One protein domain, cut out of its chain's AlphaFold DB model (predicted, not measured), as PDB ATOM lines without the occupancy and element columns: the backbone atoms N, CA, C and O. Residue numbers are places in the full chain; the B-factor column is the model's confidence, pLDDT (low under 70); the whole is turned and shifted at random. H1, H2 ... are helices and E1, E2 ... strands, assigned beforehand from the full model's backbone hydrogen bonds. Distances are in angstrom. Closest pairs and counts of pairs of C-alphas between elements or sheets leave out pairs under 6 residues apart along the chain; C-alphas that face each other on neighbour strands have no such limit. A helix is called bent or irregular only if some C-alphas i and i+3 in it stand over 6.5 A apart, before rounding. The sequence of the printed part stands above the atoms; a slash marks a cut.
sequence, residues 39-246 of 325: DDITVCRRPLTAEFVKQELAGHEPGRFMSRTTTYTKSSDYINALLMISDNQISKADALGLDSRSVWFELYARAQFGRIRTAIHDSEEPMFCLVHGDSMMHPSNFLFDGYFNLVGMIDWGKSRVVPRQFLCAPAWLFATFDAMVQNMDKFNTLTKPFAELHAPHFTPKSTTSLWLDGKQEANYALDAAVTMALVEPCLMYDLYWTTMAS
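AT A GLANCE: This is residues 39 to 246 of the 325 residues of an uncharacterized protein of Torrubiella hemipterigena (UniProt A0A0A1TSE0). Helix H8 runs through the core; H9 folds back beside it as a helical hairpin, H2, H6 and H7 pack on it at steeper angles, and H3 crosses H9. The short strands E1 and E4 pair near residues 75 to 79 of H2, and a small hairpin, E2 and E3, lies off to one side, apart from the named helices. The printed part has 208 residues, in the order H1 H2 H3 H4 E1 E2 E3 E4 H5 H6 H7 H8 H9, with two antiparallel two-stranded sheets, E1 - E4 and E2 - E3; its class is mostly helix. It is compact, with a radius of gyration of the C-alphas of 17.3 A, and spans 48 by 44 by 39 A.

HOW THE PARTS SIT: H1, residues 50 to 57, and H2, residues 75 to 92, only just touch, with 3 pairs of C-alphas within 8 A, closest at Phe 52 and Ile 85, 6.7 A. H4, residues 116 to 119, also only just touches H2, with 3 pairs, closest at the C-alphas of Arg 117 and Asn 80, 6.5 A. E1, residues 128 to 131, and E4, residues 160 to 163, are antiparallel neighbours, with N 129 and O 162 within hydrogen-bond range at 2.8 A. E2, residues 142 to 144, and E3, residues 150 to 153, form an antiparallel hairpin, with N 143 and O 152 within hydrogen-bond range at 2.9 A. H5, residues 171 to 174, and H6, residues 177 to 182, touch only at the corner, and only just, with 3 pairs of C-alphas within 8 A, the closest those of Ala 171 and Phe 177, 5.4 A. The hub is H8, residues 220 to 231, touching four helices. Among them, H7, residues 184 to 201, is about perpendicular to it at 81 degrees, closest at the C-alphas of Met 184 and Ala 221, 5.4 A. H9, residues 233 to 244, forms a helical hairpin with H8 at a shallow tilt of 28 degrees, closest at the C-alphas of Ala 229 and Leu 235, 4.8 A. H3, residues 103 to 113, touches H9 about perpendicular at 82 degrees, closest at the C-alphas of Ala 109 and Tyr 237, 5.6 A. In H1, H2, H3, H6 and H8 every O i to N i+4 pair is within hydrogen-bond range; H7 has 10 of 14 and H9 6 of 8, and H4 and H5 are too short for such a pair.

IN THESE COORDINATES: H1 begins at C-alpha 50, (122.664, 111.979, 157.891). H2 is 25.9 A long, H3 15.9 A, H8 16.6 A and H9 15.3 A. H7, 22.3 A, has a kink of 69 degrees near residue 194 and is irregular, with C-alphas 197 and 200 at 7.5 A; H9 is irregular only just, with C-alphas 234 and 237 at 6.8 A. H9 ends at C-alpha 244, (137.966, 118.432, 176.338).

THE WHOLE: The C-alphas of Asp 39 and Asp 213, the two farthest apart, are 54.8 A apart. The printed part has no cut; the links H1 to H2 and H7 to H8 are long. Mean pLDDT of the printed part is 76.6, and 55 residues are under 70, among them 39 to 45, 93 to 101 and 198 to 222.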
ATOM      1  N   ASP A  39     111.919 101.604 140.511       68.81
ATOM      2  CA  ASP A  39     112.967 101.727 139.495       68.81
ATOM      3  C   ASP A  39     113.880 102.953 139.707       68.81
ATOM      4  O   ASP A  39     115.004 102.976 139.204       68.81
ATOM      5  N   ASP A  40     113.449 103.946 140.495       62.25
ATOM      6  CA  ASP A  40     114.263 105.114 140.856       62.25
ATOM      7  C   ASP A  40     115.192 104.828 142.056       62.25
ATOM      8  O   ASP A  40     116.078 105.629 142.383       62.25
ATOM      9  N   ILE A  41     115.034 103.675 142.725       63.34
ATOM     10  CA  ILE A  41     115.873 103.273 143.859       63.34
ATOM     11  C   ILE A  41     117.225 102.789 143.336       63.34
ATOM     12  O   ILE A  41     117.391 101.663 142.874       63.34
ATOM     13  N   THR A  42     118.242 103.640 143.462       60.59
ATOM     14  CA  THR A  42     119.617 103.282 143.098       60.59
ATOM     15  C   THR A  42     120.406 102.819 144.323       60.59
ATOM     16  O   THR A  42     120.626 103.593 145.255       60.59
ATOM     17  N   VAL A  43     120.916 101.587 144.305       63.94
ATOM     18  CA  VAL A  43     121.856 101.104 145.329       63.94
ATOM     19  C   VAL A  43     123.233 101.713 145.073       63.94
ATOM     20  O   VAL A  43     123.829 101.509 144.016       63.94
ATOM     21  N   CYS A  44     123.750 102.471 146.040       65.06
ATOM     22  CA  CYS A  44     125.054 103.120 145.944       65.06
ATOM     23  C   CYS A  44     126.019 102.527 146.969       65.06
ATOM     24  O   CYS A  44     125.704 102.436 148.151       65.06
ATOM     25  N   ARG A  45     127.241 102.206 146.537       67.62
ATOM     26  CA  ARG A  45     128.333 101.778 147.424       67.62
ATOM     27  C   ARG A  45     129.034 102.997 148.022       67.62
ATOM     28  O   ARG A  45     130.227 103.191 147.819       67.62
ATOM     29  N   ARG A  46     128.255 103.847 148.696       72.44
ATOM     30  CA  ARG A  46     128.737 105.059 149.359       72.44
ATOM     31  C   ARG A  46     128.301 105.026 150.824       72.44
ATOM     32  O   ARG A  46     127.107 104.886 151.083       72.44
ATOM     33  N   PRO A  47     129.221 105.183 151.781       69.00
ATOM     34  CA  PRO A  47     128.863 105.395 153.174       69.00
ATOM     35  C   PRO A  47     128.140 106.736 153.285       69.00
ATOM     36  O   PRO A  47     128.686 107.785 152.950       69.00
ATOM     37  N   LEU A  48     126.878 106.687 153.701       74.75
ATOM     38  CA  LEU A  48     126.023 107.857 153.819       74.75
ATOM     39  C   LEU A  48     125.773 108.154 155.293       74.75
ATOM     40  O   LEU A  48     125.266 107.313 156.032       74.75
ATOM     41  N   THR A  49     126.149 109.355 155.724       80.25
ATOM     42  CA  THR A  49     125.734 109.900 157.018       80.25
ATOM     43  C   THR A  49     124.527 110.808 156.837       80.25
ATOM     44  O   THR A  49     124.297 111.350 155.753       80.25
ATOM     45  N   ALA A  50     123.761 111.015 157.910       82.44
ATOM     46  CA  ALA A  50     122.664 111.979 157.891       82.44
ATOM     47  C   ALA A  50     123.166 113.385 157.517       82.44
ATOM     48  O   ALA A  50     122.516 114.083 156.744       82.44
ATOM     49  N   GLU A  51     124.350 113.772 158.000       85.81
ATOM     50  CA  GLU A  51     124.972 115.053 157.662       85.81
ATOM     51  C   GLU A  51     125.318 115.164 156.174       85.81
ATOM     52  O   GLU A  51     125.038 116.182 155.546       85.81
ATOM     53  N   PHE A  52     125.842 114.095 155.572       87.44
ATOM     54  CA  PHE A  52     126.084 114.056 154.136       87.44
ATOM     55  C   PHE A  52     124.790 114.317 153.345       87.44
ATOM     56  O   PHE A  52     124.776 115.116 152.410       87.44
ATOM     57  N   VAL A  53     123.687 113.665 153.724       85.19
ATOM     58  CA  VAL A  53     122.390 113.842 153.051       85.19
ATOM     59  C   VAL A  53     121.870 115.269 153.225       85.19
ATOM     60  O   VAL A  53     121.455 115.879 152.242       85.19
ATOM     61  N   LYS A  54     121.951 115.832 154.438       85.62
ATOM     62  CA  LYS A  54     121.585 117.235 154.703       85.62
ATOM     63  C   LYS A  54     122.366 118.193 153.802       85.62
ATOM     64  O   LYS A  54     121.776 119.080 153.197       85.62
ATOM     65  N   GLN A  55     123.670 117.972 153.659       87.62
ATOM     66  CA  GLN A  55     124.525 118.783 152.797       87.62
ATOM     67  C   GLN A  55     124.222 118.606 151.303       87.62
ATOM     68  O   GLN A  55     124.270 119.592 150.571       87.62
ATOM     69  N   GLU A  56     123.888 117.400 150.820       87.31
ATOM     70  CA  GLU A  56     123.422 117.225 149.430       87.31
ATOM     71  C   GLU A  56     122.122 118.001 149.182       87.31
ATOM     72  O   GLU A  56     122.014 118.676 148.160       87.31
ATOM     73  N   LEU A  57     121.164 117.938 150.113       86.19
ATOM     74  CA  LEU A  57     119.887 118.654 150.011       86.19
ATOM     75  C   LEU A  57     120.067 120.176 150.052       86.19
ATOM     76  O   LEU A  57     119.359 120.887 149.347       86.19
ATOM     77  N   ALA A  58     121.039 120.661 150.826       84.38
ATOM     78  CA  ALA A  58     121.406 122.073 150.893       84.38
ATOM     79  C   ALA A  58     122.282 122.544 149.711       84.38
ATOM     80  O   ALA A  58     122.662 123.706 149.651       84.38
ATOM     81  N   GLY A  59     122.647 121.661 148.772       87.75
ATOM     82  CA  GLY A  59     123.510 122.024 147.643       87.75
ATOM     83  C   GLY A  59     124.981 122.252 148.023       87.75
ATOM     84  O   GLY A  59     125.736 122.831 147.250       87.75
ATOM     85  N   HIS A  60     125.435 121.763 149.180       87.69
ATOM     86  CA  HIS A  60     126.814 121.929 149.657       87.69
ATOM     87  C   HIS A  60     127.821 120.967 148.991       87.69
ATOM     88  O   HIS A  60     129.001 120.951 149.343       87.69
ATOM     89  N   GLU A  61     127.399 120.167 148.012       89.69
ATOM     90  CA  GLU A  61     128.247 119.257 147.219       89.69
ATOM     91  C   GLU A  61     129.208 118.369 148.048       89.69
ATOM     92  O   GLU A  61     130.397 118.262 147.724       89.69
ATOM     93  N   PRO A  62     128.738 117.680 149.104       88.19
ATOM     94  CA  PRO A  62     129.601 116.832 149.937       88.19
ATOM     95  C   PRO A  62     130.235 115.663 149.152       88.19
ATOM     96  O   PRO A  62     131.240 115.085 149.569       88.19
ATOM     97  N   GLY A  63     129.690 115.345 147.970       87.56
ATOM     98  CA  GLY A  63     130.200 114.322 147.057       87.56
ATOM     99  C   GLY A  63     131.631 114.545 146.555       87.56
ATOM    100  O   GLY A  63     132.244 113.588 146.087       87.56
ATOM    101  N   ARG A  64     132.188 115.760 146.691       86.31
ATOM    102  CA  ARG A  64     133.607 116.033 146.396       86.31
ATOM    103  C   ARG A  64     134.573 115.309 147.343       86.31
ATOM    104  O   ARG A  64     135.706 115.047 146.957       86.31
ATOM    105  N   PHE A  65     134.115 114.970 148.551       83.31
ATOM    106  CA  PHE A  65     134.900 114.256 149.566       83.31
ATOM    107  C   PHE A  65     134.528 112.776 149.663       83.31
ATOM    108  O   PHE A  65     135.391 111.933 149.894       83.31
ATOM    109  N   MET A  66     133.247 112.447 149.457       83.38
ATOM    110  CA  MET A  66     132.768 111.064 149.396       83.38
ATOM    111  C   MET A  66     132.055 110.815 148.067       83.38
ATOM    112  O   MET A  66     130.847 111.043 147.916       83.38
ATOM    113  N   SER A  67     132.815 110.336 147.084       81.00
ATOM    114  CA  SER A  67     132.271 109.976 145.777       81.00
ATOM    115  C   SER A  67     131.293 108.795 145.891       81.00
ATOM    116  O   SER A  67     131.297 108.043 146.866       81.00
ATOM    117  N   ARG A  68     130.456 108.585 144.868       78.25
ATOM    118  CA  ARG A  68     129.474 107.479 144.844       78.25
ATOM    119  C   ARG A  68     130.096 106.080 144.902       78.25
ATOM    120  O   ARG A  68     129.388 105.127 145.211       78.25
ATOM    121  N   THR A  69     131.377 105.967 144.572       78.69
ATOM    122  CA  THR A  69     132.134 104.711 144.532       78.69
ATOM    123  C   THR A  69     133.112 104.581 145.696       78.69
ATOM    124  O   THR A  69     133.897 103.638 145.722       78.69
ATOM    125  N   THR A  70     133.119 105.538 146.628       80.00
ATOM    126  CA  THR A  70     134.033 105.516 147.766       80.00
ATOM    127  C   THR A  70     133.607 104.436 148.755       80.00
ATOM    128  O   THR A  70     132.534 104.513 149.344       80.00
ATOM    129  N   THR A  71     134.490 103.471 148.983       82.00
ATOM    130  CA  THR A  71     134.407 102.481 150.061       82.00
ATOM    131  C   THR A  71     135.642 102.612 150.940       82.00
ATOM    132  O   THR A  71     136.732 102.855 150.421       82.00
ATOM    133  N   TYR A  72     135.493 102.433 152.249       83.88
ATOM    134  CA  TYR A  72     136.616 102.513 153.178       83.88
ATOM    135  C   TYR A  72     137.046 101.121 153.601       83.88
ATOM    136  O   TYR A  72     136.220 100.307 153.993       83.88
ATOM    137  N   THR A  73     138.348 100.872 153.543       83.00
ATOM    138  CA  THR A  73     138.961  99.673 154.119       83.00
ATOM    139  C   THR A  73     139.680  99.986 155.422       83.00
ATOM    140  O   THR A  73     140.124  99.070 156.088       83.00
ATOM    141  N   LYS A  74     139.790 101.259 155.813       83.81
ATOM    142  CA  LYS A  74     140.470 101.709 157.029       83.81
ATOM    143  C   LYS A  74     139.572 102.628 157.841       83.81
ATOM    144  O   LYS A  74     138.821 103.432 157.282       83.81
ATOM    145  N   SER A  75     139.667 102.524 159.160       81.56
ATOM    146  CA  SER A  75     138.907 103.362 160.088       81.56
ATOM    147  C   SER A  75     139.363 104.818 160.006       81.56
ATOM    148  O   SER A  75     138.533 105.724 160.020       81.56
ATOM    149  N   SER A  76     140.669 105.040 159.854       83.19
ATOM    150  CA  SER A  76     141.274 106.360 159.671       83.19
ATOM    151  C   SER A  76     140.709 107.088 158.447       83.19
ATOM    152  O   SER A  76     140.308 108.246 158.557       83.19
ATOM    153  N   ASP A  77     140.573 106.401 157.310       85.81
ATOM    154  CA  ASP A  77     140.010 106.972 156.080       85.81
ATOM    155  C   ASP A  77     138.526 107.343 156.239       85.81
ATOM    156  O   ASP A  77     138.107 108.419 155.803       85.81
ATOM    157  N   TYR A  78     137.741 106.495 156.917       86.50
ATOM    158  CA  TYR A  78     136.339 106.790 157.235       86.50
ATOM    159  C   TYR A  78     136.214 108.067 158.079       86.50
ATOM    160  O   TYR A  78     135.414 108.953 157.782       86.50
ATOM    161  N   ILE A  79     137.044 108.190 159.113       86.38
ATOM    162  CA  ILE A  79     137.031 109.320 160.051       86.38
ATOM    163  C   ILE A  79     137.515 110.599 159.383       86.38
ATOM    164  O   ILE A  79     136.906 111.653 159.565       86.38
ATOM    165  N   ASN A  80     138.560 110.508 158.562       87.44
ATOM    166  CA  ASN A  80     139.026 111.622 157.743       87.44
ATOM    167  C   ASN A  80     137.896 112.174 156.879       87.44
ATOM    168  O   ASN A  80     137.713 113.389 156.807       87.44
ATOM    169  N   ALA A  81     137.099 111.295 156.280       89.25
ATOM    170  CA  ALA A  81     135.977 111.718 155.473       89.25
ATOM    171  C   ALA A  81     134.854 112.360 156.306       89.25
ATOM    172  O   ALA A  81     134.306 113.373 155.879       89.25
ATOM    173  N   LEU A  82     134.543 111.854 157.508       90.06
ATOM    174  CA  LEU A  82     133.604 112.528 158.422       90.06
ATOM    175  C   LEU A  82     134.071 113.939 158.795       90.06
ATOM    176  O   LEU A  82     133.275 114.876 158.786       90.06
ATOM    177  N   LEU A  83     135.366 114.107 159.069       88.88
ATOM    178  CA  LEU A  83     135.949 115.417 159.353       88.88
ATOM    179  C   LEU A  83     135.872 116.339 158.131       88.88
ATOM    180  O   LEU A  83     135.479 117.485 158.281       88.88
ATOM    181  N   MET A  84     136.134 115.841 156.918       89.31
ATOM    182  CA  MET A  84     135.947 116.629 155.690       89.31
ATOM    183  C   MET A  84     134.488 117.056 155.477       89.31
ATOM    184  O   MET A  84     134.232 118.160 155.004       89.31
ATOM    185  N   ILE A  85     133.519 116.207 155.835       89.31
ATOM    186  CA  ILE A  85     132.094 116.564 155.808       89.31
ATOM    187  C   ILE A  85     131.778 117.633 156.860       89.31
ATOM    188  O   ILE A  85     131.039 118.570 156.556       89.31
ATOM    189  N   SER A  86     132.362 117.538 158.057       87.94
ATOM    190  CA  SER A  86     132.278 118.597 159.069       87.94
ATOM    191  C   SER A  86     132.839 119.914 158.531       87.94
ATOM    192  O   SER A  86     132.121 120.908 158.524       87.94
ATOM    193  N   ASP A  87     134.056 119.911 157.983       85.56
ATOM    194  CA  ASP A  87     134.715 121.096 157.417       85.56
ATOM    195  C   ASP A  87     133.881 121.706 156.274       85.56
ATOM    196  O   ASP A  87     133.708 122.924 156.192       85.56
ATOM    197  N   ASN A  88     133.279 120.860 155.427       87.50
ATOM    198  CA  ASN A  88     132.385 121.302 154.358       87.50
ATOM    199  C   ASN A  88     131.169 122.057 154.895       87.50
ATOM    200  O   ASN A  88     130.808 123.090 154.329       87.50
ATOM    201  N   GLN A  89     130.566 121.552 155.979       84.62
ATOM    202  CA  GLN A  89     129.439 122.195 156.650       84.62
ATOM    203  C   GLN A  89     129.805 123.623 157.031       84.62
ATOM    204  O   GLN A  89     129.083 124.545 156.683       84.62
ATOM    205  N   ILE A  90     130.954 123.809 157.684       78.31
ATOM    206  CA  ILE A  90     131.390 125.134 158.124       78.31
ATOM    207  C   ILE A  90     131.664 126.034 156.913       78.31
ATOM    208  O   ILE A  90     131.297 127.202 156.910       78.31
ATOM    209  N   SER A  91     132.301 125.495 155.869       75.56
ATOM    210  CA  SER A  91     132.697 126.292 154.702       75.56
ATOM    211  C   SER A  91     131.518 126.782 153.855       75.56
ATOM    212  O   SER A  91     131.670 127.755 153.112       75.56
ATOM    213  N   LYS A  92     130.362 126.108 153.926       77.81
ATOM    214  CA  LYS A  92     129.225 126.331 153.020       77.81
ATOM    215  C   LYS A  92     127.904 126.668 153.709       77.81
ATOM    216  O   LYS A  92     127.043 127.217 153.038       77.81
ATOM    217  N   ALA A  93     127.721 126.355 154.990       69.69
ATOM    218  CA  ALA A  93     126.482 126.684 155.685       69.69
ATOM    219  C   ALA A  93     126.359 128.198 155.903       69.69
ATOM    220  O   ALA A  93     127.271 128.828 156.435       69.69
ATOM    221  N   ASP A  94     125.200 128.752 155.548       62.19
ATOM    222  CA  ASP A  94     124.880 130.168 155.772       62.19
ATOM    223  C   ASP A  94     124.699 130.493 157.265       62.19
ATOM    224  O   ASP A  94     124.965 131.607 157.713       62.19
ATOM    225  N   ALA A  95     124.273 129.498 158.048       61.91
ATOM    226  CA  ALA A  95     124.071 129.615 159.482       61.91
ATOM    227  C   ALA A  95     124.380 128.296 160.186       61.91
ATOM    228  O   ALA A  95     123.673 127.302 160.027       61.91
ATOM    229  N   LEU A  96     125.403 128.298 161.036       61.06
ATOM    230  CA  LEU A  96     125.739 127.151 161.884       61.06
ATOM    231  C   LEU A  96     124.912 127.104 163.183       61.06
ATOM    232  O   LEU A  96     125.225 126.328 164.081       61.06
ATOM    233  N   GLY A  97     123.878 127.945 163.317       55.19
ATOM    234  CA  GLY A  97     123.117 128.068 164.567       55.19
ATOM    235  C   GLY A  97     123.967 128.605 165.724       55.19
ATOM    236  O   GLY A  97     123.700 128.309 166.880       55.19
ATOM    237  N   LEU A  98     125.005 129.388 165.419       58.22
ATOM    238  CA  LEU A  98     125.971 129.923 166.385       58.22
ATOM    239  C   LEU A  98     125.425 131.105 167.202       58.22
ATOM    240  O   LEU A  98     126.173 131.964 167.652       58.22
ATOM    241  N   ASP A  99     124.116 131.173 167.410       49.72
ATOM    242  CA  ASP A  99     123.415 132.332 167.965       49.72
ATOM    243  C   ASP A  99     123.704 132.627 169.450       49.72
ATOM    244  O   ASP A  99     123.145 133.564 170.014       49.72
ATOM    245  N   SER A 100     124.615 131.865 170.053       51.47
ATOM    246  CA  SER A 100     125.198 132.061 171.387       51.47
ATOM    247  C   SER A 100     126.701 131.740 171.451       51.47
ATOM    248  O   SER A 100     127.327 131.924 172.493       51.47
ATOM    249  N   ARG A 101     127.301 131.260 170.352       62.66
ATOM    250  CA  ARG A 101     128.660 130.702 170.309       62.66
ATOM    251  C   ARG A 101     129.536 131.600 169.439       62.66
ATOM    252  O   ARG A 101     129.207 131.862 168.287       62.66
ATOM    253  N   SER A 102     130.669 132.071 169.958       71.12
ATOM    254  CA  SER A 102     131.633 132.810 169.130       71.12
ATOM    255  C   SER A 102     132.127 131.917 167.984       71.12
ATOM    256  O   SER A 102     132.538 130.780 168.225       71.12
ATOM    257  N   VAL A 103     132.109 132.424 166.742       72.94
ATOM    258  CA  VAL A 103     132.511 131.658 165.543       72.94
ATOM    259  C   VAL A 103     133.913 131.078 165.697       72.94
ATOM    260  O   VAL A 103     134.169 129.933 165.341       72.94
ATOM    261  N   TRP A 104     134.812 131.837 166.317       76.06
ATOM    262  CA  TRP A 104     136.184 131.409 166.568       76.06
ATOM    263  C   TRP A 104     136.272 130.232 167.534       76.06
ATOM    264  O   TRP A 104     137.119 129.362 167.355       76.06
ATOM    265  N   PHE A 105     135.372 130.156 168.513       79.06
ATOM    266  CA  PHE A 105     135.313 129.046 169.462       79.06
ATOM    267  C   PHE A 105     134.745 127.776 168.814       79.06
ATOM    268  O   PHE A 105     135.182 126.678 169.158       79.06
ATOM    269  N   GLU A 106     133.824 127.908 167.855       79.94
ATOM    270  CA  GLU A 106     133.358 126.791 167.018       79.94
ATOM    271  C   GLU A 106     134.471 126.258 166.121       79.94
ATOM    272  O   GLU A 106     134.774 125.065 166.144       79.94
ATOM    273  N   LEU A 107     135.112 127.151 165.367       80.25
ATOM    274  CA  LEU A 107     136.213 126.800 164.475       80.25
ATOM    275  C   LEU A 107     137.356 126.143 165.245       80.25
ATOM    276  O   LEU A 107     137.864 125.103 164.833       80.25
ATOM    277  N   TYR A 108     137.712 126.713 166.397       82.25
ATOM    278  CA  TYR A 108     138.749 126.168 167.258       82.25
ATOM    279  C   TYR A 108     138.393 124.771 167.771       82.25
ATOM    280  O   TYR A 108     139.220 123.863 167.662       82.25
ATOM    281  N   ALA A 109     137.171 124.581 168.285       83.81
ATOM    282  CA  ALA A 109     136.696 123.288 168.769       83.81
ATOM    283  C   ALA A 109     136.764 122.219 167.672       83.81
ATOM    284  O   ALA A 109     137.335 121.152 167.885       83.81
ATOM    285  N   ARG A 110     136.261 122.515 166.469       83.62
ATOM    286  CA  ARG A 110     136.299 121.573 165.339       83.62
ATOM    287  C   ARG A 110     137.717 121.294 164.851       83.62
ATOM    288  O   ARG A 110     138.051 120.139 164.594       83.62
ATOM    289  N   ALA A 111     138.580 122.309 164.805       81.38
ATOM    290  CA  ALA A 111     139.990 122.122 164.476       81.38
ATOM    291  C   ALA A 111     140.690 121.190 165.471       81.38
ATOM    292  O   ALA A 111     141.553 120.405 165.071       81.38
ATOM    293  N   GLN A 112     140.285 121.211 166.750       81.44
ATOM    294  CA  GLN A 112     140.807 120.252 167.716       81.44
ATOM    295  C   GLN A 112     140.483 118.827 167.289       81.44
ATOM    296  O   GLN A 112     141.418 118.043 167.244       81.44
ATOM    297  N   PHE A 113     139.270 118.497 166.833       81.38
ATOM    298  CA  PHE A 113     138.931 117.145 166.347       81.38
ATOM    299  C   PHE A 113     139.832 116.658 165.199       81.38
ATOM    300  O   PHE A 113     140.004 115.452 165.028       81.38
ATOM    301  N   GLY A 114     140.496 117.557 164.467       75.62
ATOM    302  CA  GLY A 114     141.539 117.200 163.505       75.62
ATOM    303  C   GLY A 114     142.682 116.367 164.102       75.62
ATOM    304  O   GLY A 114     143.237 115.519 163.405       75.62
ATOM    305  N   ARG A 115     143.000 116.506 165.399       71.62
ATOM    306  CA  ARG A 115     144.029 115.666 166.047       71.62
ATOM    307  C   ARG A 115     143.564 114.220 166.258       71.62
ATOM    308  O   ARG A 115     144.402 113.340 166.397       71.62
ATOM    309  N   ILE A 116     142.260 113.924 166.173       68.50
ATOM    310  CA  ILE A 116     141.756 112.535 166.175       68.50
ATOM    311  C   ILE A 116     142.351 111.749 164.997       68.50
ATOM    312  O   ILE A 116     142.611 110.554 165.126       68.50
ATOM    313  N   ARG A 117     142.640 112.419 163.871       65.50
ATOM    314  CA  ARG A 117     143.226 111.791 162.674       65.50
ATOM    315  C   ARG A 117     144.527 111.050 162.975       65.50
ATOM    316  O   ARG A 117     144.784 110.014 162.377       65.50
ATOM    317  N   THR A 118     145.336 111.571 163.895       60.91
ATOM    318  CA  THR A 118     146.628 110.980 164.273       60.91
ATOM    319  C   THR A 118     146.532 110.054 165.486       60.91
ATOM    320  O   THR A 118     147.494 109.356 165.791       60.91
ATOM    321  N   ALA A 119     145.383 110.041 166.165       59.16
ATOM    322  CA  ALA A 119     145.114 109.241 167.356       59.16
ATOM    323  C   ALA A 119     144.670 107.811 167.049       59.16
ATOM    324  O   ALA A 119     144.824 106.915 167.877       59.16
ATOM    325  N   ILE A 120     144.037 107.611 165.894       63.62
ATOM    326  CA  ILE A 120     143.324 106.375 165.602       63.62
ATOM    327  C   ILE A 120     144.231 105.420 164.851       63.62
ATOM    328  O   ILE A 120     144.680 105.689 163.739       63.62
ATOM    329  N   HIS A 121     144.457 104.273 165.478       64.62
ATOM    330  CA  HIS A 121     145.120 103.152 164.849       64.62
ATOM    331  C   HIS A 121     144.112 102.319 164.063       64.62
ATOM    332  O   HIS A 121     143.097 101.862 164.596       64.62
ATOM    333  N   ASP A 122     144.423 102.103 162.788       70.44
ATOM    334  CA  ASP A 122     143.723 101.109 161.990       70.44
ATOM    335  C   ASP A 122     143.996  99.713 162.552       70.44
ATOM    336  O   ASP A 122     145.128  99.374 162.901       70.44
ATOM    337  N   SER A 123     142.940  98.906 162.640       66.69
ATOM    338  CA  SER A 123     143.076  97.473 162.900       66.69
ATOM    339  C   SER A 123     143.795  96.818 161.720       66.69
ATOM    340  O   SER A 123     143.546  97.191 160.572       66.69
ATOM    341  N   GLU A 124     144.635  95.815 161.988       66.56
ATOM    342  CA  GLU A 124     145.221  94.972 160.933       66.56
ATOM    343  C   GLU A 124     144.129  94.241 160.133       66.56
ATOM    344  O   GLU A 124     144.253  94.065 158.923       66.56
ATOM    345  N   GLU A 125     143.021  93.908 160.802       67.12
ATOM    346  CA  GLU A 125     141.798  93.372 160.204       67.12
ATOM    347  C   GLU A 125     140.645  94.365 160.434       67.12
ATOM    348  O   GLU A 125     139.961  94.325 161.466       67.12
ATOM    349  N   PRO A 126     140.462  95.339 159.530       65.62
ATOM    350  CA  PRO A 126     139.424  96.349 159.657       65.62
ATOM    351  C   PRO A 126     138.056  95.717 159.406       65.62
ATOM    352  O   PRO A 126     137.753  95.238 158.316       65.62
ATOM    353  N   MET A 127     137.219  95.721 160.442       75.88
ATOM    354  CA  MET A 127     135.848  95.229 160.373       75.88
ATOM    355  C   MET A 127     134.894  96.417 160.341       75.88
ATOM    356  O   MET A 127     134.917  97.261 161.242       75.88
ATOM    357  N   PHE A 128     134.047  96.466 159.320       82.88
ATOM    358  CA  PHE A 128     132.943  97.406 159.234       82.88
ATOM    359  C   PHE A 128     131.638  96.697 159.598       82.88
ATOM    360  O   PHE A 128     131.468  95.496 159.386       82.88
ATOM    361  N   CYS A 129     130.726  97.425 160.235       82.69
ATOM    362  CA  CYS A 129     129.467  96.885 160.726       82.69
ATOM    363  C   CYS A 129     128.314  97.801 160.323       82.69
ATOM    364  O   CYS A 129     128.429  99.027 160.399       82.69
ATOM    365  N   LEU A 130     127.187  97.204 159.935       86.31
ATOM    366  CA  LEU A 130     125.931  97.931 159.792       86.31
ATOM    367  C   LEU A 130     125.414  98.308 161.183       86.31
ATOM    368  O   LEU A 130     125.224  97.446 162.040       86.31
ATOM    369  N   VAL A 131     125.158  99.595 161.392       86.19
ATOM    370  CA  VAL A 131     124.540 100.130 162.606       86.19
ATOM    371  C   VAL A 131     123.241 100.846 162.272       86.19
ATOM    372  O   VAL A 131     123.083 101.399 161.185       86.19
ATOM    373  N   HIS A 132     122.323 100.878 163.234       88.38
ATOM    374  CA  HIS A 132     121.010 101.512 163.098       88.38
ATOM    375  C   HIS A 132     121.071 103.035 162.882       88.38
ATOM    376  O   HIS A 132     120.187 103.620 162.270       88.38
ATOM    377  N   GLY A 133     122.112 103.696 163.390       82.19
ATOM    378  CA  GLY A 133     122.315 105.141 163.248       82.19
ATOM    379  C   GLY A 133     121.701 105.976 164.366       82.19
ATOM    380  O   GLY A 133     122.413 106.791 164.940       82.19
ATOM    381  N   ASP A 134     120.437 105.718 164.720       86.31
ATOM    382  CA  ASP A 134     119.728 106.411 165.820       86.31
ATOM    383  C   ASP A 134     119.725 105.659 167.155       86.31
ATOM    384  O   ASP A 134     119.323 106.191 168.193       86.31
ATOM    385  N   SER A 135     120.241 104.428 167.157       84.88
ATOM    386  CA  SER A 135     120.317 103.582 168.351       84.88
ATOM    387  C   SER A 135     121.151 104.195 169.472       84.88
ATOM    388  O   SER A 135     120.994 103.785 170.615       84.88
ATOM    389  N   MET A 136     122.033 105.154 169.172       81.12
ATOM    390  CA  MET A 136     122.855 105.836 170.173       81.12
ATOM    391  C   MET A 136     122.089 106.909 170.955       81.12
ATOM    392  O   MET A 136     122.481 107.220 172.077       81.12
ATOM    393  N   MET A 137     121.000 107.454 170.399       81.31
ATOM    394  CA  MET A 137     120.302 108.624 170.954       81.31
ATOM    395  C   MET A 137     118.864 108.342 171.378       81.31
ATOM    396  O   MET A 137     118.379 108.973 172.314       81.31
ATOM    397  N   HIS A 138     118.192 107.384 170.738       85.62
ATOM    398  CA  HIS A 138     116.753 107.208 170.907       85.62
ATOM    399  C   HIS A 138     116.396 105.791 171.376       85.62
ATOM    400  O   HIS A 138     116.390 104.859 170.567       85.62
ATOM    401  N   PRO A 139     116.033 105.608 172.664       88.25
ATOM    402  CA  PRO A 139     115.574 104.313 173.160       88.25
ATOM    403  C   PRO A 139     114.202 103.930 172.580       88.25
ATOM    404  O   PRO A 139     113.846 102.756 172.577       88.25
ATOM    405  N   SER A 140     113.443 104.897 172.044       89.69
ATOM    406  CA  SER A 140     112.132 104.677 171.415       89.69
ATOM    407  C   SER A 140     112.179 103.783 170.177       89.69
ATOM    408  O   SER A 140     111.146 103.259 169.772       89.69
ATOM    409  N   ASN A 141     113.362 103.600 169.589       91.12
ATOM    410  CA  ASN A 141     113.547 102.771 168.402       91.12
ATOM    411  C   ASN A 141     113.732 101.284 168.742       91.12
ATOM    412  O   ASN A 141     113.793 100.454 167.836       91.12
ATOM    413  N   PHE A 142     113.791 100.928 170.031       90.81
ATOM    414  CA  PHE A 142     113.905  99.553 170.504       90.81
ATOM    415  C   PHE A 142     112.557  99.050 171.022       90.81
ATOM    416  O   PHE A 142     111.906  99.687 171.851       90.81
ATOM    417  N   LEU A 143     112.150  97.879 170.544       92.88
ATOM    418  CA  LEU A 143     110.923  97.215 170.963       92.88
ATOM    419  C   LEU A 143     111.268  96.109 171.950       92.88
ATOM    420  O   LEU A 143     112.061  95.221 171.635       92.88
ATOM    421  N   PHE A 144     110.637  96.148 173.118       93.94
ATOM    422  CA  PHE A 144     110.797  95.140 174.157       93.94
ATOM    423  C   PHE A 144     109.493  94.369 174.361       93.94
ATOM    424  O   PHE A 144     108.405  94.938 174.238       93.94
ATOM    425  N   ASP A 145     109.593  93.077 174.665       95.44
ATOM    426  CA  ASP A 145     108.438  92.299 175.116       95.44
ATOM    427  C   ASP A 145     108.083  92.599 176.588       95.44
ATOM    428  O   ASP A 145     108.725  93.406 177.265       95.44
ATOM    429  N   GLY A 146     107.052  91.925 177.111       95.69
ATOM    430  CA  GLY A 146     106.626  92.067 178.510       95.69
ATOM    431  C   GLY A 146     107.645  91.587 179.556       95.69
ATOM    432  O   GLY A 146     107.413  91.783 180.746       95.69
ATOM    433  N   TYR A 147     108.754  90.976 179.132       95.62
ATOM    434  CA  TYR A 147     109.851  90.504 179.980       95.62
ATOM    435  C   TYR A 147     111.139  91.316 179.780       95.62
ATOM    436  O   TYR A 147     112.187  90.916 180.281       95.62
ATOM    437  N   PHE A 148     111.069  92.456 179.083       89.00
ATOM    438  CA  PHE A 148     112.217  93.300 178.740       89.00
ATOM    439  C   PHE A 148     113.262  92.624 177.834       89.00
ATOM    440  O   PHE A 148     114.412  93.062 177.785       89.00
ATOM    441  N   ASN A 149     112.881  91.603 177.061       92.12
ATOM    442  CA  ASN A 149     113.737  91.109 175.984       92.12
ATOM    443  C   ASN A 149     113.634  92.049 174.785       92.12
ATOM    444  O   ASN A 149     112.531  92.423 174.386       92.12
ATOM    445  N   LEU A 150     114.771  92.402 174.183       90.19
ATOM    446  CA  LEU A 150     114.786  93.141 172.923       90.19
ATOM    447  C   LEU A 150     114.237  92.241 171.804       90.19
ATOM    448  O   LEU A 150     114.861  91.239 171.459       90.19
ATOM    449  N   VAL A 151     113.089  92.605 171.230       95.25
ATOM    450  CA  VAL A 151     112.407  91.828 170.178       95.25
ATOM    451  C   VAL A 151     112.452  92.485 168.802       95.25
ATOM    452  O   VAL A 151     112.155  91.836 167.802       95.25
ATOM    453  N   GLY A 152     112.830  93.761 168.718       92.06
ATOM    454  CA  GLY A 152     112.944  94.439 167.433       92.06
ATOM    455  C   GLY A 152     113.557  95.828 167.515       92.06
ATOM    456  O   GLY A 152     113.649  96.425 168.586       92.06
ATOM    457  N   MET A 153     113.953  96.337 166.351       92.44
ATOM    458  CA  MET A 153     114.403  97.714 166.154       92.44
ATOM    459  C   MET A 153     113.678  98.318 164.952       92.44
ATOM    460  O   MET A 153     113.589  97.678 163.899       92.44
ATOM    461  N   ILE A 154     113.166  99.534 165.111       93.56
ATOM    462  CA  ILE A 154     112.431 100.288 164.086       93.56
ATOM    463  C   ILE A 154     113.169 101.579 163.741       93.56
ATOM    464  O   ILE A 154     113.973 102.041 164.536       93.56
ATOM    465  N   ASP A 155     112.812 102.197 162.613       88.62
ATOM    466  CA  ASP A 155     113.362 103.489 162.170       88.62
ATOM    467  C   ASP A 155     114.835 103.438 161.711       88.62
ATOM    468  O   ASP A 155     115.698 104.213 162.115       88.62
ATOM    469  N   TRP A 156     115.122 102.527 160.777       86.44
ATOM    470  CA  TRP A 156     116.447 102.335 160.167       86.44
ATOM    471  C   TRP A 156     116.864 103.459 159.194       86.44
ATOM    472  O   TRP A 156     117.830 103.300 158.440       86.44
ATOM    473  N   GLY A 157     116.157 104.594 159.175       82.56
ATOM    474  CA  GLY A 157     116.368 105.684 158.214       82.56
ATOM    475  C   GLY A 157     117.756 106.327 158.290       82.56
ATOM    476  O   GLY A 157     118.238 106.861 157.292       82.56
ATOM    477  N   LYS A 158     118.430 106.228 159.443       82.75
ATOM    478  CA  LYS A 158     119.811 106.705 159.638       82.75
ATOM    479  C   LYS A 158     120.857 105.591 159.666       82.75
ATOM    480  O   LYS A 158     122.002 105.839 160.063       82.75
ATOM    481  N   SER A 159     120.483 104.381 159.254       85.56
ATOM    482  CA  SER A 159     121.396 103.245 159.247       85.56
ATOM    483  C   SER A 159     122.600 103.489 158.343       85.56
ATOM    484  O   SER A 159     122.522 104.163 157.315       85.56
ATOM    485  N   ARG A 160     123.756 102.987 158.772       84.69
ATOM    486  CA  ARG A 160     125.031 103.223 158.094       84.69
ATOM    487  C   ARG A 160     126.029 102.127 158.405       84.69
ATOM    488  O   ARG A 160     125.959 101.488 159.450       84.69
ATOM    489  N   VAL A 161     126.985 101.954 157.507       85.31
ATOM    490  CA  VAL A 161     128.149 101.101 157.731       85.31
ATOM    491  C   VAL A 161     129.249 101.952 158.362       85.31
ATOM    492  O   VAL A 161     129.589 103.017 157.839       85.31
ATOM    493  N   VAL A 162     129.763 101.511 159.509       83.94
ATOM    494  CA  VAL A 162     130.798 102.210 160.285       83.94
ATOM    495  C   VAL A 162     131.935 101.255 160.633       83.94
ATOM    496  O   VAL A 162     131.696 100.049 160.730       83.94
ATOM    497  N   PRO A 163     133.154 101.759 160.873       83.00
ATOM    498  CA  PRO A 163     134.198 100.953 161.482       83.00
ATOM    499  C   PRO A 163     133.737 100.406 162.834       83.00
ATOM    500  O   PRO A 163     133.032 101.093 163.576       83.00
ATOM    501  N   ARG A 164     134.172  99.203 163.206       78.69
ATOM    502  CA  ARG A 164     133.804  98.583 164.490       78.69
ATOM    503  C   ARG A 164     134.145  99.453 165.707       78.69
ATOM    504  O   ARG A 164     133.461  99.352 166.721       78.69
ATOM    505  N   GLN A 165     135.136 100.344 165.603       76.31
ATOM    506  CA  GLN A 165     135.471 101.307 166.660       76.31
ATOM    507  C   GLN A 165     134.356 102.334 166.946       76.31
ATOM    508  O   GLN A 165     134.415 103.028 167.949       76.31
ATOM    509  N   PHE A 166     133.330 102.435 166.098       80.06
ATOM    510  CA  PHE A 166     132.159 103.291 166.329       80.06
ATOM    511  C   PHE A 166     131.061 102.576 167.137       80.06
ATOM    512  O   PHE A 166     130.015 103.163 167.421       80.06
ATOM    513  N   LEU A 167     131.258 101.302 167.499       80.44
ATOM    514  CA  LEU A 167     130.350 100.578 168.384       80.44
ATOM    515  C   LEU A 167     130.616 100.995 169.830       80.44
ATOM    516  O   LEU A 167     131.417 100.387 170.537       80.44
ATOM    517  N   CYS A 168     129.926 102.046 170.258       79.62
ATOM    518  CA  CYS A 168     129.967 102.542 171.625       79.62
ATOM    519  C   CYS A 168     128.624 102.332 172.326       79.62
ATOM    520  O   CYS A 168     127.581 102.169 171.685       79.62
ATOM    521  N   ALA A 169     128.652 102.360 173.657       83.88
ATOM    522  CA  ALA A 169     127.435 102.296 174.444       83.88
ATOM    523  C   ALA A 169     126.525 103.504 174.127       83.88
ATOM    524  O   ALA A 169     127.026 104.617 173.945       83.88
ATOM    525  N   PRO A 170     125.197 103.311 174.045       85.00
ATOM    526  CA  PRO A 170     124.284 104.390 173.693       85.00
ATOM    527  C   PRO A 170     124.154 105.435 174.809       85.00
ATOM    528  O   PRO A 170     124.031 105.092 175.986       85.00
ATOM    529  N   ALA A 171     124.099 106.717 174.434       85.00
ATOM    530  CA  ALA A 171     124.020 107.840 175.372       85.00
ATOM    531  C   ALA A 171     122.726 107.839 176.202       85.00
ATOM    532  O   ALA A 171     122.723 108.276 177.353       85.00
ATOM    533  N   TRP A 172     121.629 107.294 175.665       85.94
ATOM    534  CA  TRP A 172     120.353 107.220 176.382       85.94
ATOM    535  C   TRP A 172     120.373 106.300 177.611       85.94
ATOM    536  O   TRP A 172     119.471 106.400 178.440       85.94
ATOM    537  N   LEU A 173     121.417 105.480 177.810       83.94
ATOM    538  CA  LEU A 173     121.645 104.786 179.089       83.94
ATOM    539  C   LEU A 173     121.835 105.763 180.261       83.94
ATOM    540  O   LEU A 173     121.671 105.378 181.416       83.94
ATOM    541  N   PHE A 174     122.149 107.026 179.965       80.88
ATOM    542  CA  PHE A 174     122.276 108.117 180.928       80.88
ATOM    543  C   PHE A 174     121.283 109.260 180.660       80.88
ATOM    544  O   PHE A 174     121.526 110.404 181.028       80.88
ATOM    545  N   ALA A 175     120.152 108.951 180.019       81.50
ATOM    546  CA  ALA A 175     119.116 109.871 179.541       81.50
ATOM    547  C   ALA A 175     119.453 110.642 178.252       81.50
ATOM    548  O   ALA A 175     118.746 110.459 177.262       81.50
ATOM    549  N   THR A 176     120.489 111.487 178.226       84.50
ATOM    550  CA  THR A 176     120.826 112.325 177.051       84.50
ATOM    551  C   THR A 176     122.333 112.412 176.803       84.50
ATOM    552  O   THR A 176     123.133 112.082 177.678       84.50
ATOM    553  N   PHE A 177     122.725 112.895 175.614       84.56
ATOM    554  CA  PHE A 177     124.125 113.201 175.295       84.56
ATOM    555  C   PHE A 177     124.736 114.174 176.311       84.56
ATOM    556  O   PHE A 177     125.765 113.865 176.905       84.56
ATOM    557  N   ASP A 178     124.065 115.291 176.596       83.56
ATOM    558  CA  ASP A 178     124.557 116.289 177.556       83.56
ATOM    559  C   ASP A 178     124.706 115.705 178.963       83.56
ATOM    560  O   ASP A 178     125.709 115.932 179.639       83.56
ATOM    561  N   ALA A 179     123.732 114.902 179.403       83.81
ATOM    562  CA  ALA A 179     123.780 114.261 180.711       83.81
ATOM    563  C   ALA A 179     124.946 113.265 180.809       83.81
ATOM    564  O   ALA A 179     125.638 113.239 181.831       83.81
ATOM    565  N   MET A 180     125.185 112.481 179.748       86.56
ATOM    566  CA  MET A 180     126.321 111.563 179.629       86.56
ATOM    567  C   MET A 180     127.652 112.322 179.719       86.56
ATOM    568  O   MET A 180     128.513 111.970 180.526       86.56
ATOM    569  N   VAL A 181     127.798 113.388 178.932       81.25
ATOM    570  CA  VAL A 181     128.984 114.254 178.870       81.25
ATOM    571  C   VAL A 181     129.270 114.904 180.231       81.25
ATOM    572  O   VAL A 181     130.419 114.945 180.664       81.25
ATOM    573  N   GLN A 182     128.242 115.336 180.962       80.75
ATOM    574  CA  GLN A 182     128.390 115.913 182.305       80.75
ATOM    575  C   GLN A 182     128.694 114.877 183.404       80.75
ATOM    576  O   GLN A 182     129.117 115.252 184.497       80.75
ATOM    577  N   ASN A 183     128.469 113.582 183.156       79.88
ATOM    578  CA  ASN A 183     128.591 112.516 184.158       79.88
ATOM    579  C   ASN A 183     129.413 111.320 183.644       79.88
ATOM    580  O   ASN A 183     129.066 110.162 183.903       79.88
ATOM    581  N   MET A 184     130.518 111.596 182.947       78.44
ATOM    582  CA  MET A 184     131.359 110.579 182.300       78.44
ATOM    583  C   MET A 184     131.738 109.412 183.217       78.44
ATOM    584  O   MET A 184     131.596 108.263 182.811       78.44
ATOM    585  N   ASP A 185     132.141 109.666 184.464       79.19
ATOM    586  CA  ASP A 185     132.553 108.603 185.398       79.19
ATOM    587  C   ASP A 185     131.424 107.608 185.698       79.19
ATOM    588  O   ASP A 185     131.624 106.388 185.745       79.19
ATOM    589  N   LYS A 186     130.200 108.121 185.863       84.12
ATOM    590  CA  LYS A 186     129.020 107.286 186.105       84.12
ATOM    591  C   LYS A 186     128.637 106.516 184.848       84.12
ATOM    592  O   LYS A 186     128.326 105.331 184.945       84.12
ATOM    593  N   PHE A 187     128.698 107.158 183.681       85.06
ATOM    594  CA  PHE A 187     128.459 106.482 182.409       85.06
ATOM    595  C   PHE A 187     129.476 105.366 182.160       85.06
ATOM    596  O   PHE A 187     129.081 104.249 181.842       85.06
ATOM    597  N   ASN A 188     130.766 105.624 182.383       82.56
ATOM    598  CA  ASN A 188     131.835 104.630 182.275       82.56
ATOM    599  C   ASN A 188     131.584 103.431 183.187       82.56
ATOM    600  O   ASN A 188     131.724 102.289 182.764       82.56
ATOM    601  N   THR A 189     131.159 103.685 184.426       83.88
ATOM    602  CA  THR A 189     130.820 102.620 185.376       83.88
ATOM    603  C   THR A 189     129.647 101.775 184.875       83.88
ATOM    604  O   THR A 189     129.717 100.548 184.903       83.88
ATOM    605  N   LEU A 190     128.588 102.419 184.374       84.81
ATOM    606  CA  LEU A 190     127.388 101.748 183.865       84.81
ATOM    607  C   LEU A 190     127.666 100.931 182.594       84.81
ATOM    608  O   LEU A 190     127.099  99.860 182.398       84.81
ATOM    609  N   THR A 191     128.540 101.441 181.732       83.62
ATOM    610  CA  THR A 191     128.822 100.882 180.403       83.62
ATOM    611  C   THR A 191     130.055  99.991 180.372       83.62
ATOM    612  O   THR A 191     130.355  99.391 179.342       83.62
ATOM    613  N   LYS A 192     130.729  99.813 181.512       81.06
ATOM    614  CA  LYS A 192     131.875  98.916 181.648       81.06
ATOM    615  C   LYS A 192     131.615  97.503 181.097       81.06
ATOM    616  O   LYS A 192     132.465  97.031 180.347       81.06
ATOM    617  N   PRO A 193     130.462  96.845 181.350       81.12
ATOM    618  CA  PRO A 193     130.196  95.523 180.776       81.12
ATOM    619  C   PRO A 193     130.138  95.531 179.242       81.12
ATOM    620  O   PRO A 193     130.556  94.572 178.599       81.12
ATOM    621  N   PHE A 194     129.652  96.625 178.645       77.19
ATOM    622  CA  PHE A 194     129.649  96.808 177.193       77.19
ATOM    623  C   PHE A 194     131.085  96.913 176.671       77.19
ATOM    624  O   PHE A 194     131.465  96.198 175.748       77.19
ATOM    625  N   ALA A 195     131.916  97.740 177.310       70.88
ATOM    626  CA  ALA A 195     133.325  97.864 176.955       70.88
ATOM    627  C   ALA A 195     134.080  96.528 177.087       70.88
ATOM    628  O   ALA A 195     134.826  96.163 176.184       70.88
ATOM    629  N   GLU A 196     133.847  95.766 178.158       74.31
ATOM    630  CA  GLU A 196     134.468  94.453 178.389       74.31
ATOM    631  C   GLU A 196     134.074  93.422 177.314       74.31
ATOM    632  O   GLU A 196     134.926  92.657 176.862       74.31
ATOM    633  N   LEU A 197     132.826  93.449 176.831       70.69
ATOM    634  CA  LEU A 197     132.359  92.590 175.734       70.69
ATOM    635  C   LEU A 197     133.036  92.925 174.390       70.69
ATOM    636  O   LEU A 197     133.218  92.054 173.539       70.69
ATOM    637  N   HIS A 198     133.433  94.185 174.204       66.44
ATOM    638  CA  HIS A 198     134.075  94.678 172.985       66.44
ATOM    639  C   HIS A 198     135.614  94.762 173.078       66.44
ATOM    640  O   HIS A 198     136.276  94.866 172.042       66.44
ATOM    641  N   ALA A 199     136.190  94.629 174.277       61.62
ATOM    642  CA  ALA A 199     137.621  94.753 174.572       61.62
ATOM    643  C   ALA A 199     138.567  93.847 173.752       61.62
ATOM    644  O   ALA A 199     139.635  94.328 173.383       61.62
ATOM    645  N   PRO A 200     138.228  92.592 173.380       57.75
ATOM    646  CA  PRO A 200     139.114  91.759 172.551       57.75
ATOM    647  C   PRO A 200     139.349  92.317 171.142       57.75
ATOM    648  O   PRO A 200     140.229  91.857 170.422       57.75
ATOM    649  N   HIS A 201     138.527  93.280 170.729       52.59
ATOM    650  CA  HIS A 201     138.491  93.832 169.377       52.59
ATOM    651  C   HIS A 201     138.698  95.348 169.351       52.59
ATOM    652  O   HIS A 201     138.722  95.959 168.286       52.59
ATOM    653  N   PHE A 202     138.837  95.942 170.532       51.56
ATOM    654  CA  PHE A 202     139.227  97.317 170.751       51.56
ATOM    655  C   PHE A 202     140.629  97.261 171.341       51.56
ATOM    656  O   PHE A 202     140.781  96.983 172.522       51.56
ATOM    657  N   THR A 203     141.671  97.506 170.551       45.44
ATOM    658  CA  THR A 203     142.966  97.900 171.118       45.44
ATOM    659  C   THR A 203     142.864  99.380 171.471       45.44
ATOM    660  O   THR A 203     143.024 100.219 170.581       45.44
ATOM    661  N   PRO A 204     142.581  99.751 172.735       43.00
ATOM    662  CA  PRO A 204     142.398 101.131 173.127       43.00
ATOM    663  C   PRO A 204     143.799 101.666 173.402       43.00
ATOM    664  O   PRO A 204     144.258 101.756 174.537       43.00
ATOM    665  N   LYS A 205     144.533 101.973 172.338       43.50
ATOM    666  CA  LYS A 205     145.591 102.969 172.432       43.50
ATOM    667  C   LYS A 205     145.041 104.248 171.825       43.50
ATOM    668  O   LYS A 205     145.216 104.536 170.654       43.50
ATOM    669  N   SER A 206     144.338 104.963 172.700       44.94
ATOM    670  CA  SER A 206     144.368 106.416 172.805       44.94
ATOM    671  C   SER A 206     143.687 107.292 171.753       44.94
ATOM    672  O   SER A 206     144.327 108.158 171.166       44.94
ATOM    673  N   THR A 207     142.360 107.268 171.688       44.19
ATOM    674  CA  THR A 207     141.637 108.536 171.480       44.19
ATOM    675  C   THR A 207     141.719 109.402 172.733       44.19
ATOM    676  O   THR A 207     141.983 110.592 172.624       44.19
ATOM    677  N   THR A 208     141.620 108.821 173.934       43.06
ATOM    678  CA  THR A 208     141.626 109.590 175.191       43.06
ATOM    679  C   THR A 208     142.977 110.244 175.523       43.06
ATOM    680  O   THR A 208     142.996 111.343 176.071       43.06
ATOM    681  N   SER A 209     144.115 109.635 175.146       40.34
ATOM    682  CA  SER A 209     145.443 110.178 175.509       40.34
ATOM    683  C   SER A 209     145.885 111.388 174.682       40.34
ATOM    684  O   SER A 209     146.931 111.958 174.986       40.34
ATOM    685  N   LEU A 210     145.153 111.759 173.625       42.00
ATOM    686  CA  LEU A 210     145.515 112.906 172.786       42.00
ATOM    687  C   LEU A 210     144.989 114.247 173.306       42.00
ATOM    688  O   LEU A 210     145.459 115.290 172.852       42.00
ATOM    689  N   TRP A 211     144.032 114.232 174.237       49.41
ATOM    690  CA  TRP A 211     143.314 115.440 174.668       49.41
ATOM    691  C   TRP A 211     143.654 115.883 176.089       49.41
ATOM    692  O   TRP A 211     143.412 117.032 176.436       49.41
ATOM    693  N   LEU A 212     144.234 114.991 176.895       40.91
ATOM    694  CA  LEU A 212     144.653 115.245 178.272       40.91
ATOM    695  C   LEU A 212     146.146 114.947 178.382       40.91
ATOM    696  O   LEU A 212     146.511 113.782 178.258       40.91
ATOM    697  N   ASP A 213     146.971 115.976 178.599       39.75
ATOM    698  CA  ASP A 213     148.434 115.969 178.816       39.75
ATOM    699  C   ASP A 213     149.048 114.623 179.276       39.75
ATOM    700  O   ASP A 213     149.429 114.433 180.432       39.75
ATOM    701  N   GLY A 214     149.161 113.659 178.358       36.06
ATOM    702  CA  GLY A 214     149.809 112.369 178.584       36.06
ATOM    703  C   GLY A 214     149.170 111.426 179.614       36.06
ATOM    704  O   GLY A 214     149.818 110.441 179.972       36.06
ATOM    705  N   LYS A 215     147.935 111.644 180.096       36.91
ATOM    706  CA  LYS A 215     147.292 110.681 181.015       36.91
ATOM    707  C   LYS A 215     146.562 109.581 180.236       36.91
ATOM    708  O   LYS A 215     145.503 109.794 179.655       36.91
ATOM    709  N   GLN A 216     147.170 108.392 180.220       40.22
ATOM    710  CA  GLN A 216     146.613 107.150 179.672       40.22
ATOM    711  C   GLN A 216     145.495 106.590 180.564       40.22
ATOM    712  O   GLN A 216     145.703 105.620 181.289       40.22
ATOM    713  N   GLU A 217     144.294 107.144 180.486       45.81
ATOM    714  CA  GLU A 217     143.106 106.430 180.962       45.81
ATOM    715  C   GLU A 217     142.105 106.329 179.817       45.81
ATOM    716  O   GLU A 217     141.775 107.330 179.188       45.81
ATOM    717  N   ALA A 218     141.669 105.110 179.492       53.22
ATOM    718  CA  ALA A 218     140.621 104.885 178.503       53.22
ATOM    719  C   ALA A 218     139.291 105.395 179.078       53.22
ATOM    720  O   ALA A 218     138.759 104.815 180.024       53.22
ATOM    721  N   ASN A 219     138.771 106.497 178.536       60.28
ATOM    722  CA  ASN A 219     137.483 107.058 178.942       60.28
ATOM    723  C   ASN A 219     136.425 106.702 177.887       60.28
ATOM    724  O   ASN A 219     136.275 107.401 176.887       60.28
ATOM    725  N   TYR A 220     135.684 105.618 178.128       62.28
ATOM    726  CA  TYR A 220     134.688 105.083 177.191       62.28
ATOM    727  C   TYR A 220     133.543 106.062 176.888       62.28
ATOM    728  O   TYR A 220     133.014 106.075 175.780       62.28
ATOM    729  N   ALA A 221     133.167 106.906 177.851       58.09
ATOM    730  CA  ALA A 221     132.188 107.972 177.687       58.09
ATOM    731  C   ALA A 221     132.697 109.025 176.704       58.09
ATOM    732  O   ALA A 221     131.943 109.481 175.849       58.09
ATOM    733  N   LEU A 222     133.984 109.386 176.802       66.00
ATOM    734  CA  LEU A 222     134.615 110.283 175.841       66.00
ATOM    735  C   LEU A 222     134.673 109.635 174.456       66.00
ATOM    736  O   LEU A 222     134.381 110.312 173.479       66.00
ATOM    737  N   ASP A 223     134.962 108.338 174.357       76.44
ATOM    738  CA  ASP A 223     134.979 107.629 173.070       76.44
ATOM    739  C   ASP A 223     133.580 107.559 172.428       76.44
ATOM    740  O   ASP A 223     133.430 107.827 171.232       76.44
ATOM    741  N   ALA A 224     132.538 107.284 173.220       81.44
ATOM    742  CA  ALA A 224     131.146 107.330 172.773       81.44
ATOM    743  C   ALA A 224     130.755 108.739 172.313       81.44
ATOM    744  O   ALA A 224     130.178 108.910 171.238       81.44
ATOM    745  N   ALA A 225     131.119 109.756 173.094       84.25
ATOM    746  CA  ALA A 225     130.813 111.137 172.771       84.25
ATOM    747  C   ALA A 225     131.548 111.612 171.510       84.25
ATOM    748  O   ALA A 225     130.936 112.233 170.645       84.25
ATOM    749  N   VAL A 226     132.833 111.273 171.367       85.19
ATOM    750  CA  VAL A 226     133.639 111.572 170.176       85.19
ATOM    751  C   VAL A 226     133.040 110.893 168.951       85.19
ATOM    752  O   VAL A 226     132.879 111.537 167.919       85.19
ATOM    753  N   THR A 227     132.648 109.625 169.068       85.38
ATOM    754  CA  THR A 227     131.981 108.877 167.995       85.38
ATOM    755  C   THR A 227     130.698 109.572 167.547       85.38
ATOM    756  O   THR A 227     130.485 109.775 166.351       85.38
ATOM    757  N   MET A 228     129.859 109.988 168.498       87.38
ATOM    758  CA  MET A 228     128.635 110.733 168.203       87.38
ATOM    759  C   MET A 228     128.939 112.082 167.545       87.38
ATOM    760  O   MET A 228     128.326 112.398 166.532       87.38
ATOM    761  N   ALA A 229     129.921 112.831 168.045       88.56
ATOM    762  CA  ALA A 229     130.305 114.129 167.494       88.56
ATOM    763  C   ALA A 229     130.956 114.040 166.103       88.56
ATOM    764  O   ALA A 229     130.784 114.944 165.291       88.56
ATOM    765  N   LEU A 230     131.658 112.949 165.784       88.06
ATOM    766  CA  LEU A 230     132.165 112.693 164.431       88.06
ATOM    767  C   LEU A 230     131.026 112.440 163.436       88.06
ATOM    768  O   LEU A 230     131.105 112.858 162.283       88.06
ATOM    769  N   VAL A 231     129.972 111.749 163.870       87.25
ATOM    770  CA  VAL A 231     128.790 111.472 163.042       87.25
ATOM    771  C   VAL A 231     127.889 112.699 162.911       87.25
ATOM    772  O   VAL A 231     127.328 112.933 161.837       87.25
ATOM    773  N   GLU A 232     127.715 113.438 164.003       87.50
ATOM    774  CA  GLU A 232     126.864 114.619 164.118       87.50
ATOM    775  C   GLU A 232     127.729 115.829 164.499       87.50
ATOM    776  O   GLU A 232     127.857 116.157 165.682       87.50
ATOM    777  N   PRO A 233     128.323 116.524 163.507       87.12
ATOM    778  CA  PRO A 233     129.288 117.593 163.759       87.12
ATOM    779  C   PRO A 233     128.786 118.743 164.636       87.12
ATOM    780  O   PRO A 233     129.592 119.434 165.252       87.12
ATOM    781  N   CYS A 234     127.469 118.942 164.743       83.81
ATOM    782  CA  CYS A 234     126.888 119.947 165.635       83.81
ATOM    783  C   CYS A 234     127.180 119.689 167.125       83.81
ATOM    784  O   CYS A 234     127.128 120.630 167.913       83.81
ATOM    785  N   LEU A 235     127.527 118.453 167.507       86.62
ATOM    786  CA  LEU A 235     127.901 118.089 168.878       86.62
ATOM    787  C   LEU A 235     129.382 118.368 169.197       86.62
ATOM    788  O   LEU A 235     129.777 118.293 170.361       86.62
ATOM    789  N   MET A 236     130.223 118.674 168.196       87.50
ATOM    790  CA  MET A 236     131.670 118.867 168.398       87.50
ATOM    791  C   MET A 236     131.976 120.026 169.350       87.50
ATOM    792  O   MET A 236     132.859 119.897 170.196       87.50
ATOM    793  N   TYR A 237     131.237 121.132 169.242       85.19
ATOM    794  CA  TYR A 237     131.388 122.285 170.130       85.19
ATOM    795  C   TYR A 237     131.098 121.927 171.583       85.19
ATOM    796  O   TYR A 237     131.944 122.134 172.452       85.19
ATOM    797  N   ASP A 238     129.910 121.372 171.834       83.19
ATOM    798  CA  ASP A 238     129.452 121.080 173.189       83.19
ATOM    799  C   ASP A 238     130.365 120.050 173.843       83.19
ATOM    800  O   ASP A 238     130.765 120.225 174.993       83.19
ATOM    801  N   LEU A 239     130.788 119.031 173.088       84.19
ATOM    802  CA  LEU A 239     131.753 118.060 173.578       84.19
ATOM    803  C   LEU A 239     133.101 118.710 173.897       84.19
ATOM    804  O   LEU A 239     133.643 118.513 174.986       84.19
ATOM    805  N   TYR A 240     133.641 119.508 172.974       83.31
ATOM    806  CA  TYR A 240     134.935 120.143 173.176       83.31
ATOM    807  C   TYR A 240     134.931 121.021 174.430       83.31
ATOM    808  O   TYR A 240     135.744 120.810 175.327       83.31
ATOM    809  N   TRP A 241     133.989 121.955 174.541       79.75
ATOM    810  CA  TRP A 241     133.977 122.918 175.640       79.75
ATOM    811  C   TRP A 241     133.537 122.307 176.974       79.75
ATOM    812  O   TRP A 241     134.048 122.702 178.022       79.75
ATOM    813  N   THR A 242     132.657 121.300 176.958       75.38
ATOM    814  CA  THR A 242     132.160 120.671 178.193       75.38
ATOM    815  C   THR A 242     133.123 119.636 178.759       75.38
ATOM    816  O   THR A 242     133.142 119.441 179.977       75.38
ATOM    817  N   THR A 243     133.935 118.971 177.923       72.06
ATOM    818  CA  THR A 243     134.769 117.833 178.370       72.06
ATOM    819  C   THR A 243     136.237 117.986 178.015       72.06
ATOM    820  O   THR A 243     137.082 117.762 178.874       72.06
ATOM    821  N   MET A 244     136.567 118.380 176.784       68.00
ATOM    822  CA  MET A 244     137.966 118.432 176.338       68.00
ATOM    823  C   MET A 244     138.692 119.678 176.863       68.00
ATOM    824  O   MET A 244     139.841 119.590 177.276       68.00
ATOM    825  N   ALA A 245     138.002 120.816 176.924       69.31
ATOM    826  CA  ALA A 245     138.468 122.053 177.551       69.31
ATOM    827  C   ALA A 245     138.087 122.140 179.049       69.31
ATOM    828  O   ALA A 245     138.242 123.184 179.683       69.31
ATOM    829  N   SER A 246     137.546 121.053 179.612       60.41
ATOM    830  CA  SER A 246     136.788 121.056 180.864       60.41
ATOM    831  C   SER A 246     137.618 121.171 182.154       60.41
ATOM    832  O   SER A 246     138.727 120.635 182.242       60.41
TER     833      SER A 246